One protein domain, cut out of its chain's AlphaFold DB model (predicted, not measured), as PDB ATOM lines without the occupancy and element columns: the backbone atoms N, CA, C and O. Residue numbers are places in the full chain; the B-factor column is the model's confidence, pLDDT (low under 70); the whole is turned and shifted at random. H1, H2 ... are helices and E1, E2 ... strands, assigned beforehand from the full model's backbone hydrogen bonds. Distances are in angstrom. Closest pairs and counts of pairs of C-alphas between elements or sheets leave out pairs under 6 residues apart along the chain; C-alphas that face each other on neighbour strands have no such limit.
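Overview. This is residues 116 to 173 of the 256 residues of an uncharacterized protein of Candidatus Hydrogenedentes bacterium (UniProt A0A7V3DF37). One long helix, H1, makes the length of the domain, and a small two-stranded hairpin, E1 and E2, sits over its first part with E2 nearer to it and running roughly along it. After H1 the chain folds back through a one-turn helix, H2, which packs on part of H1, and a long loop, residues 146 to 162, leads back toward the level where H1 begins before the hairpin. The printed part has 58 residues, with two named helices and two named strands in the order H1, H2, E1, E2; the sheet, E1 - E2, is antiparallel. By its named elements the domain is mostly helix. The whole is compact, with a radius of gyration of the C-alphas of 10.5 A and spans of 32 by 22 by 16 A.

Arrangement. H1, residues 116 to 135, touches H2, residues 142 to 145, with its residues 124 to 131 alone; their closest C-alphas, those of Ala 127 and Leu 145, are 6.7 A apart. E1, residues 163 to 165, and E2, residues 170 to 172, form a hairpin, antiparallel with 167 degrees between their directions. N 163 and O 172 are within hydrogen-bond range at 2.8 A, and so are N 165 and O 170 at 2.9 A. The closest C-alphas of H1 and E2, those of Met 121 and Leu 171, are 7.0 A apart, while H1 and E1 are apart. The closest C-alphas of H2 and E1, those of Leu 142 and Phe 164, are 6.9 A apart, and H2 and E2 are apart. In H1 every O i to N i+4 pair is within hydrogen-bond range; H2, with 4 residues, is too short for such a pair, and its one O i to N i+3 pair is within range.

Along the chain. H1 begins at C-alpha 116, at (140.653, -10.289, -229.338), and ends at C-alpha 135, at (136.877, -0.646, -256.105), 28.7 A from first to last C-alpha. H2 runs from Leu 142 to Leu 145, 5.5 A. E1, from Leu 163 to Asp 165, and E2, from Ala 170 to Ser 172, are each 6.7 A long. E2 ends at C-alpha 172, at (135.190, -16.498, -239.729).

Size, cuts and confidence. The two C-alphas farthest apart are those of Gly 136 and Ser 158, at 32.5 A. The printed part has no cut. The link from H1 to H2 is short, that from H2 to E1 is long with 17 residues, and that from E1 to E2 is tight. The mean pLDDT of the printed part is 73.9; residue 117, residues 156 to 160, residues 167 to 170 and residues 172 to 173 are under 70.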
ATOM      1  N   ASN A 116     139.601 -10.889-228.525       70.69
ATOM      2  CA  ASN A 116     140.653 -10.289-229.338       70.69
ATOM      3  C   ASN A 116     140.531 -10.701-230.820       70.69
ATOM      4  O   ASN A 116     140.636  -9.851-231.702       70.69
ATOM      5  N   ASP A 117     140.181 -11.959-231.116       67.56
ATOM      6  CA  ASP A 117     139.853 -12.385-232.486       67.56
ATOM      7  C   ASP A 117     138.656 -11.618-233.057       67.56
ATOM      8  O   ASP A 117     138.664 -11.246-234.229       67.56
ATOM      9  N   LEU A 118     137.649 -11.319-232.232       72.94
ATOM     10  CA  LEU A 118     136.507 -10.484-232.618       72.94
ATOM     11  C   LEU A 118     136.932  -9.054-232.981       72.94
ATOM     12  O   LEU A 118     136.457  -8.511-233.979       72.94
ATOM     13  N   GLN A 119     137.857  -8.457-232.224       76.00
ATOM     14  CA  GLN A 119     138.410  -7.136-232.547       76.00
ATOM     15  C   GLN A 119     139.208  -7.155-233.854       76.00
ATOM     16  O   GLN A 119     139.029  -6.277-234.700       76.00
ATOM     17  N   LYS A 120     140.044  -8.178-234.056       75.25
ATOM     18  CA  LYS A 120     140.794  -8.371-235.304       75.25
ATOM     19  C   LYS A 120     139.854  -8.566-236.495       75.25
ATOM     20  O   LYS A 120     140.042  -7.924-237.523       75.25
ATOM     21  N   MET A 121     138.794  -9.360-236.343       75.31
ATOM     22  CA  MET A 121     137.772  -9.527-237.380       75.31
ATOM     23  C   MET A 121     137.063  -8.218-237.723       75.31
ATOM     24  O   MET A 121     136.853  -7.939-238.900       75.31
ATOM     25  N   ALA A 122     136.736  -7.390-236.729       75.00
ATOM     26  CA  ALA A 122     136.139  -6.078-236.966       75.00
ATOM     27  C   ALA A 122     137.084  -5.145-237.747       75.00
ATOM     28  O   ALA A 122     136.640  -4.435-238.648       75.00
ATOM     29  N   ALA A 123     138.390  -5.187-237.460       77.94
ATOM     30  CA  ALA A 123     139.391  -4.423-238.205       77.94
ATOM     31  C   ALA A 123     139.510  -4.894-239.666       77.94
ATOM     32  O   ALA A 123     139.531  -4.074-240.583       77.94
ATOM     33  N   ILE A 124     139.519  -6.211-239.896       80.69
ATOM     34  CA  ILE A 124     139.534  -6.791-241.247       80.69
ATOM     35  C   ILE A 124     138.245  -6.428-241.997       80.69
ATOM     36  O   ILE A 124     138.305  -6.053-243.166       80.69
ATOM     37  N   ARG A 125     137.085  -6.472-241.329       80.62
ATOM     38  CA  ARG A 125     135.792  -6.052-241.894       80.62
ATOM     39  C   ARG A 125     135.842  -4.601-242.372       80.62
ATOM     40  O   ARG A 125     135.489  -4.331-243.512       80.62
ATOM     41  N   ALA A 126     136.352  -3.696-241.537       79.56
ATOM     42  CA  ALA A 126     136.492  -2.289-241.895       79.56
ATOM     43  C   ALA A 126     137.415  -2.087-243.111       79.56
ATOM     44  O   ALA A 126     137.120  -1.264-243.976       79.56
ATOM     45  N   ALA A 127     138.498  -2.863-243.216       79.69
ATOM     46  CA  ALA A 127     139.384  -2.833-244.380       79.69
ATOM     47  C   ALA A 127     138.697  -3.360-245.655       79.69
ATOM     48  O   ALA A 127     138.843  -2.765-246.722       79.69
ATOM     49  N   ILE A 128     137.912  -4.438-245.544       80.81
ATOM     50  CA  ILE A 128     137.090  -4.967-246.644       80.81
ATOM     51  C   ILE A 128     136.088  -3.912-247.122       80.81
ATOM     52  O   ILE A 128     135.969  -3.696-248.327       80.81
ATOM     53  N   ASP A 129     135.409  -3.228-246.200       81.38
ATOM     54  CA  ASP A 129     134.440  -2.183-246.534       81.38
ATOM     55  C   ASP A 129     135.120  -1.000-247.239       81.38
ATOM     56  O   ASP A 129     134.613  -0.505-248.244       81.38
ATOM     57  N   GLN A 130     136.307  -0.581-246.786       78.38
ATOM     58  CA  GLN A 130     137.093   0.465-247.454       78.38
ATOM     59  C   GLN A 130     137.525   0.064-248.869       78.38
ATOM     60  O   GLN A 130     137.407   0.863-249.799       78.38
ATOM     61  N   TYR A 131     137.974  -1.179-249.056       79.00
ATOM     62  CA  TYR A 131     138.300  -1.713-250.378       79.00
ATOM     63  C   TYR A 131     137.062  -1.760-251.285       79.00
ATOM     64  O   TYR A 131     137.124  -1.349-252.445       79.00
ATOM     65  N   GLY A 132     135.921  -2.195-250.744       79.75
ATOM     66  CA  GLY A 132     134.639  -2.214-251.446       79.75
ATOM     67  C   GLY A 132     134.181  -0.818-251.875       79.75
ATOM     68  O   GLY A 132     133.711  -0.653-252.995       79.75
ATOM     69  N   GLN A 133     134.385   0.204-251.039       81.25
ATOM     70  CA  GLN A 133     134.098   1.603-251.387       81.25
ATOM     71  C   GLN A 133     135.028   2.141-252.485       81.25
ATOM     72  O   GLN A 133     134.599   2.939-253.315       81.25
ATOM     73  N   ALA A 134     136.292   1.710-252.511       80.38
ATOM     74  CA  ALA A 134     137.269   2.175-253.493       80.38
ATOM     75  C   ALA A 134     137.129   1.492-254.866       80.38
ATOM     76  O   ALA A 134     137.323   2.139-255.893       80.38
ATOM     77  N   ILE A 135     136.827   0.189-254.889       81.06
ATOM     78  CA  ILE A 135     136.877  -0.646-256.105       81.06
ATOM     79  C   ILE A 135     135.485  -1.116-256.561       81.06
ATOM     80  O   ILE A 135     135.306  -1.481-257.721       81.06
ATOM     81  N   GLY A 136     134.478  -1.079-255.686       77.75
ATOM     82  CA  GLY A 136     133.104  -1.491-255.990       77.75
ATOM     83  C   GLY A 136     132.851  -3.001-255.909       77.75
ATOM     84  O   GLY A 136     131.736  -3.440-256.186       77.75
ATOM     85  N   TYR A 137     133.851  -3.798-255.515       77.31
ATOM     86  CA  TYR A 137     133.759  -5.253-255.351       77.31
ATOM     87  C   TYR A 137     134.501  -5.716-254.094       77.31
ATOM     88  O   TYR A 137     135.433  -5.050-253.638       77.31
ATOM     89  N   TYR A 138     134.114  -6.876-253.555       77.19
ATOM     90  CA  TYR A 138     134.845  -7.509-252.457       77.19
ATOM     91  C   TYR A 138     136.250  -7.936-252.904       77.19
ATOM     92  O   TYR A 138     136.439  -8.337-254.058       77.19
ATOM     93  N   PRO A 139     137.251  -7.854-252.012       77.56
ATOM     94  CA  PRO A 139     138.591  -8.313-252.332       77.56
ATOM     95  C   PRO A 139     138.579  -9.832-252.586       77.56
ATOM     96  O   PRO A 139     137.808 -10.550-251.955       77.56
ATOM     97  N   PRO A 140     139.442 -10.356-253.474       73.94
ATOM     98  CA  PRO A 140     139.526 -11.795-253.744       73.94
ATOM     99  C   PRO A 140     140.170 -12.589-252.594       73.94
ATOM    100  O   PRO A 140     140.059 -13.809-252.548       73.94
ATOM    101  N   SER A 141     140.882 -11.912-251.689       78.12
ATOM    102  CA  SER A 141     141.525 -12.490-250.506       78.12
ATOM    103  C   SER A 141     141.884 -11.389-249.505       78.12
ATOM    104  O   SER A 141     141.982 -10.218-249.880       78.12
ATOM    105  N   LEU A 142     142.150 -11.752-248.247       76.25
ATOM    106  CA  LEU A 142     142.617 -10.791-247.240       76.25
ATOM    107  C   LEU A 142     143.995 -10.206-247.585       76.25
ATOM    108  O   LEU A 142     144.289  -9.072-247.222       76.25
ATOM    109  N   GLN A 143     144.819 -10.936-248.341       78.19
ATOM    110  CA  GLN A 143     146.116 -10.458-248.819       78.19
ATOM    111  C   GLN A 143     145.980  -9.281-249.793       78.19
ATOM    112  O   GLN A 143     146.876  -8.447-249.850       78.19
ATOM    113  N   ALA A 144     144.863  -9.165-250.518       75.94
ATOM    114  CA  ALA A 144     144.620  -8.037-251.421       75.94
ATOM    115  C   ALA A 144     144.376  -6.708-250.680       75.94
ATOM    116  O   ALA A 144     144.455  -5.639-251.282       75.94
ATOM    117  N   LEU A 145     144.089  -6.769-249.376       75.81
ATOM    118  CA  LEU A 145     143.946  -5.595-248.515       75.81
ATOM    119  C   LEU A 145     145.302  -5.074-248.027       75.81
ATOM    120  O   LEU A 145     145.388  -3.937-247.570       75.81
ATOM    121  N   VAL A 146     146.359  -5.879-248.127       79.00
ATOM    122  CA  VAL A 146     147.716  -5.512-247.717       79.00
ATOM    123  C   VAL A 146     148.483  -4.926-248.908       79.00
ATOM    124  O   VAL A 146     148.366  -5.441-250.020       79.00
ATOM    125  N   PRO A 147     149.304  -3.876-248.718       75.62
ATOM    126  CA  PRO A 147     149.518  -3.098-247.489       75.62
ATOM    127  C   PRO A 147     148.561  -1.903-247.333       75.62
ATOM    128  O   PRO A 147     148.660  -1.144-246.375       75.62
ATOM    129  N   THR A 148     147.683  -1.682-248.312       74.00
ATOM    130  CA  THR A 148     146.957  -0.417-248.488       74.00
ATOM    131  C   THR A 148     145.882  -0.168-247.426       74.00
ATOM    132  O   THR A 148     145.704   0.967-246.999       74.00
ATOM    133  N   TYR A 149     145.172  -1.215-247.000       70.00
ATOM    134  CA  TYR A 149     144.051  -1.158-246.049       70.00
ATOM    135  C   TYR A 149     144.333  -1.944-244.757       70.00
ATOM    136  O   TYR A 149     143.723  -1.687-243.722       70.00
ATOM    137  N   LEU A 150     145.285  -2.880-244.799       74.44
ATOM    138  CA  LEU A 150     145.819  -3.627-243.658       74.44
ATOM    139  C   LEU A 150     147.349  -3.632-243.737       74.44
ATOM    140  O   LEU A 150     147.903  -3.902-244.795       74.44
ATOM    141  N   ALA A 151     148.041  -3.377-242.623       70.88
ATOM    142  CA  ALA A 151     149.509  -3.437-242.586       70.88
ATOM    143  C   ALA A 151     150.034  -4.877-242.756       70.88
ATOM    144  O   ALA A 151     151.039  -5.108-243.421       70.88
ATOM    145  N   GLU A 152     149.315  -5.840-242.185       71.69
ATOM    146  CA  GLU A 152     149.523  -7.280-242.313       71.69
ATOM    147  C   GLU A 152     148.171  -7.965-242.068       71.69
ATOM    148  O   GLU A 152     147.309  -7.392-241.394       71.69
ATOM    149  N   VAL A 153     147.957  -9.167-242.611       71.62
ATOM    150  CA  VAL A 153     146.748  -9.947-242.310       71.62
ATOM    151  C   VAL A 153     146.840 -10.406-240.848       71.62
ATOM    152  O   VAL A 153     147.723 -11.205-240.532       71.62
ATOM    153  N   PRO A 154     145.974  -9.910-239.939       70.25
ATOM    154  CA  PRO A 154     146.020 -10.306-238.541       70.25
ATOM    155  C   PRO A 154     145.761 -11.803-238.443       70.25
ATOM    156  O   PRO A 154     144.862 -12.315-239.105       70.25
ATOM    157  N   LYS A 155     146.515 -12.497-237.596       74.62
ATOM    158  CA  LYS A 155     146.250 -13.900-237.272       74.62
ATOM    159  C   LYS A 155     145.355 -14.006-236.051       74.62
ATOM    160  O   LYS A 155     145.362 -13.120-235.184       74.62
ATOM    161  N   THR A 156     144.610 -15.098-235.976       66.19
ATOM    162  CA  THR A 156     143.866 -15.464-234.775       66.19
ATOM    163  C   THR A 156     144.835 -15.635-233.605       66.19
ATOM    164  O   THR A 156     146.040 -15.828-233.794       66.19
ATOM    165  N   ASP A 157     144.340 -15.580-232.376       62.94
ATOM    166  CA  ASP A 157     145.155 -15.811-231.179       62.94
ATOM    167  C   ASP A 157     145.724 -17.237-231.116       62.94
ATOM    168  O   ASP A 157     146.772 -17.464-230.513       62.94
ATOM    169  N   SER A 158     145.105 -18.183-231.828       56.28
ATOM    170  CA  SER A 158     145.640 -19.526-232.078       56.28
ATOM    171  C   SER A 158     146.734 -19.579-233.161       56.28
ATOM    172  O   SER A 158     147.246 -20.656-233.467       56.28
ATOM    173  N   GLY A 159     147.109 -18.437-233.746       61.09
ATOM    174  CA  GLY A 159     148.129 -18.321-234.792       61.09
ATOM    175  C   GLY A 159     147.672 -18.780-236.181       61.09
ATOM    176  O   GLY A 159     148.513 -18.920-237.072       61.09
ATOM    177  N   GLN A 160     146.372 -19.017-236.368       67.62
ATOM    178  CA  GLN A 160     145.762 -19.424-237.634       67.62
ATOM    179  C   GLN A 160     145.325 -18.200-238.450       67.62
ATOM    180  O   GLN A 160     145.154 -17.101-237.918       67.62
ATOM    181  N   ASP A 161     145.141 -18.379-239.756       72.88
ATOM    182  CA  ASP A 161     144.588 -17.337-240.622       72.88
ATOM    183  C   ASP A 161     143.054 -17.284-240.493       72.88
ATOM    184  O   ASP A 161     142.395 -18.313-240.314       72.88
ATOM    185  N   PHE A 162     142.463 -16.088-240.589       76.12
ATOM    186  CA  PHE A 162     141.004 -15.955-240.670       76.12
ATOM    187  C   PHE A 162     140.494 -16.522-242.001       76.12
ATOM    188  O   PHE A 162     141.065 -16.257-243.062       76.12
ATOM    189  N   LEU A 163     139.388 -17.265-241.955       75.50
ATOM    190  CA  LEU A 163     138.693 -17.720-243.153       75.50
ATOM    191  C   LEU A 163     137.891 -16.556-243.726       75.50
ATOM    192  O   LEU A 163     137.030 -15.989-243.057       75.50
ATOM    193  N   PHE A 164     138.171 -16.218-244.978       74.56
ATOM    194  CA  PHE A 164     137.465 -15.182-245.714       74.56
ATOM    195  C   PHE A 164     136.833 -15.777-246.968       74.56
ATOM    196  O   PHE A 164     137.517 -16.423-247.764       74.56
ATOM    197  N   ASP A 165     135.535 -15.545-247.138       75.62
ATOM    198  CA  ASP A 165     134.782 -15.945-248.319       75.62
ATOM    199  C   ASP A 165     134.603 -14.735-249.258       75.62
ATOM    200  O   ASP A 165     133.862 -13.800-248.939       75.62
ATOM    201  N   PRO A 166     135.263 -14.725-250.431       71.12
ATOM    202  CA  PRO A 166     135.178 -13.620-251.383       71.12
ATOM    203  C   PRO A 166     133.820 -13.518-252.096       71.12
ATOM    204  O   PRO A 166     133.568 -12.509-252.753       71.12
ATOM    205  N   GLN A 167     132.934 -14.520-251.997       66.12
ATOM    206  CA  GLN A 167     131.621 -14.492-252.658       66.12
ATOM    207  C   GLN A 167     130.601 -13.623-251.914       66.12
ATOM    208  O   GLN A 167     129.741 -12.999-252.532       66.12
ATOM    209  N   ASN A 168     130.690 -13.585-250.587       69.38
ATOM    210  CA  ASN A 168     129.748 -12.882-249.709       69.38
ATOM    211  C   ASN A 168     130.451 -11.921-248.728       69.38
ATOM    212  O   ASN A 168     129.782 -11.231-247.956       69.38
ATOM    213  N   GLY A 169     131.787 -11.873-248.740       63.72
ATOM    214  CA  GLY A 169     132.588 -11.084-247.812       63.72
ATOM    215  C   GLY A 169     132.509 -11.586-246.367       63.72
ATOM    216  O   GLY A 169     132.725 -10.800-245.441       63.72
ATOM    217  N   ALA A 170     132.123 -12.843-246.129       66.94
ATOM    218  CA  ALA A 170     132.033 -13.416-244.792       66.94
ATOM    219  C   ALA A 170     133.431 -13.673-244.224       66.94
ATOM    220  O   ALA A 170     134.343 -14.094-244.933       66.94
ATOM    221  N   LEU A 171     133.585 -13.405-242.929       72.12
ATOM    222  CA  LEU A 171     134.829 -13.588-242.193       72.12
ATOM    223  C   LEU A 171     134.548 -14.485-240.990       72.12
ATOM    224  O   LEU A 171     133.610 -14.221-240.237       72.12
ATOM    225  N   SER A 172     135.341 -15.535-240.816       67.56
ATOM    226  CA  SER A 172     135.190 -16.498-239.729       67.56
ATOM    227  C   SER A 172     136.541 -16.954-239.183       67.56
ATOM    228  O   SER A 172     137.581 -16.855-239.836       67.56
ATOM    229  N   VAL A 173     136.536 -17.440-237.943       68.50
ATOM    230  CA  VAL A 173     137.703 -18.078-237.323       68.50
ATOM    231  C   VAL A 173     137.646 -19.575-237.631       68.50
ATOM    232  O   VAL A 173     136.576 -20.167-237.457       68.50
TER     233      VAL A 173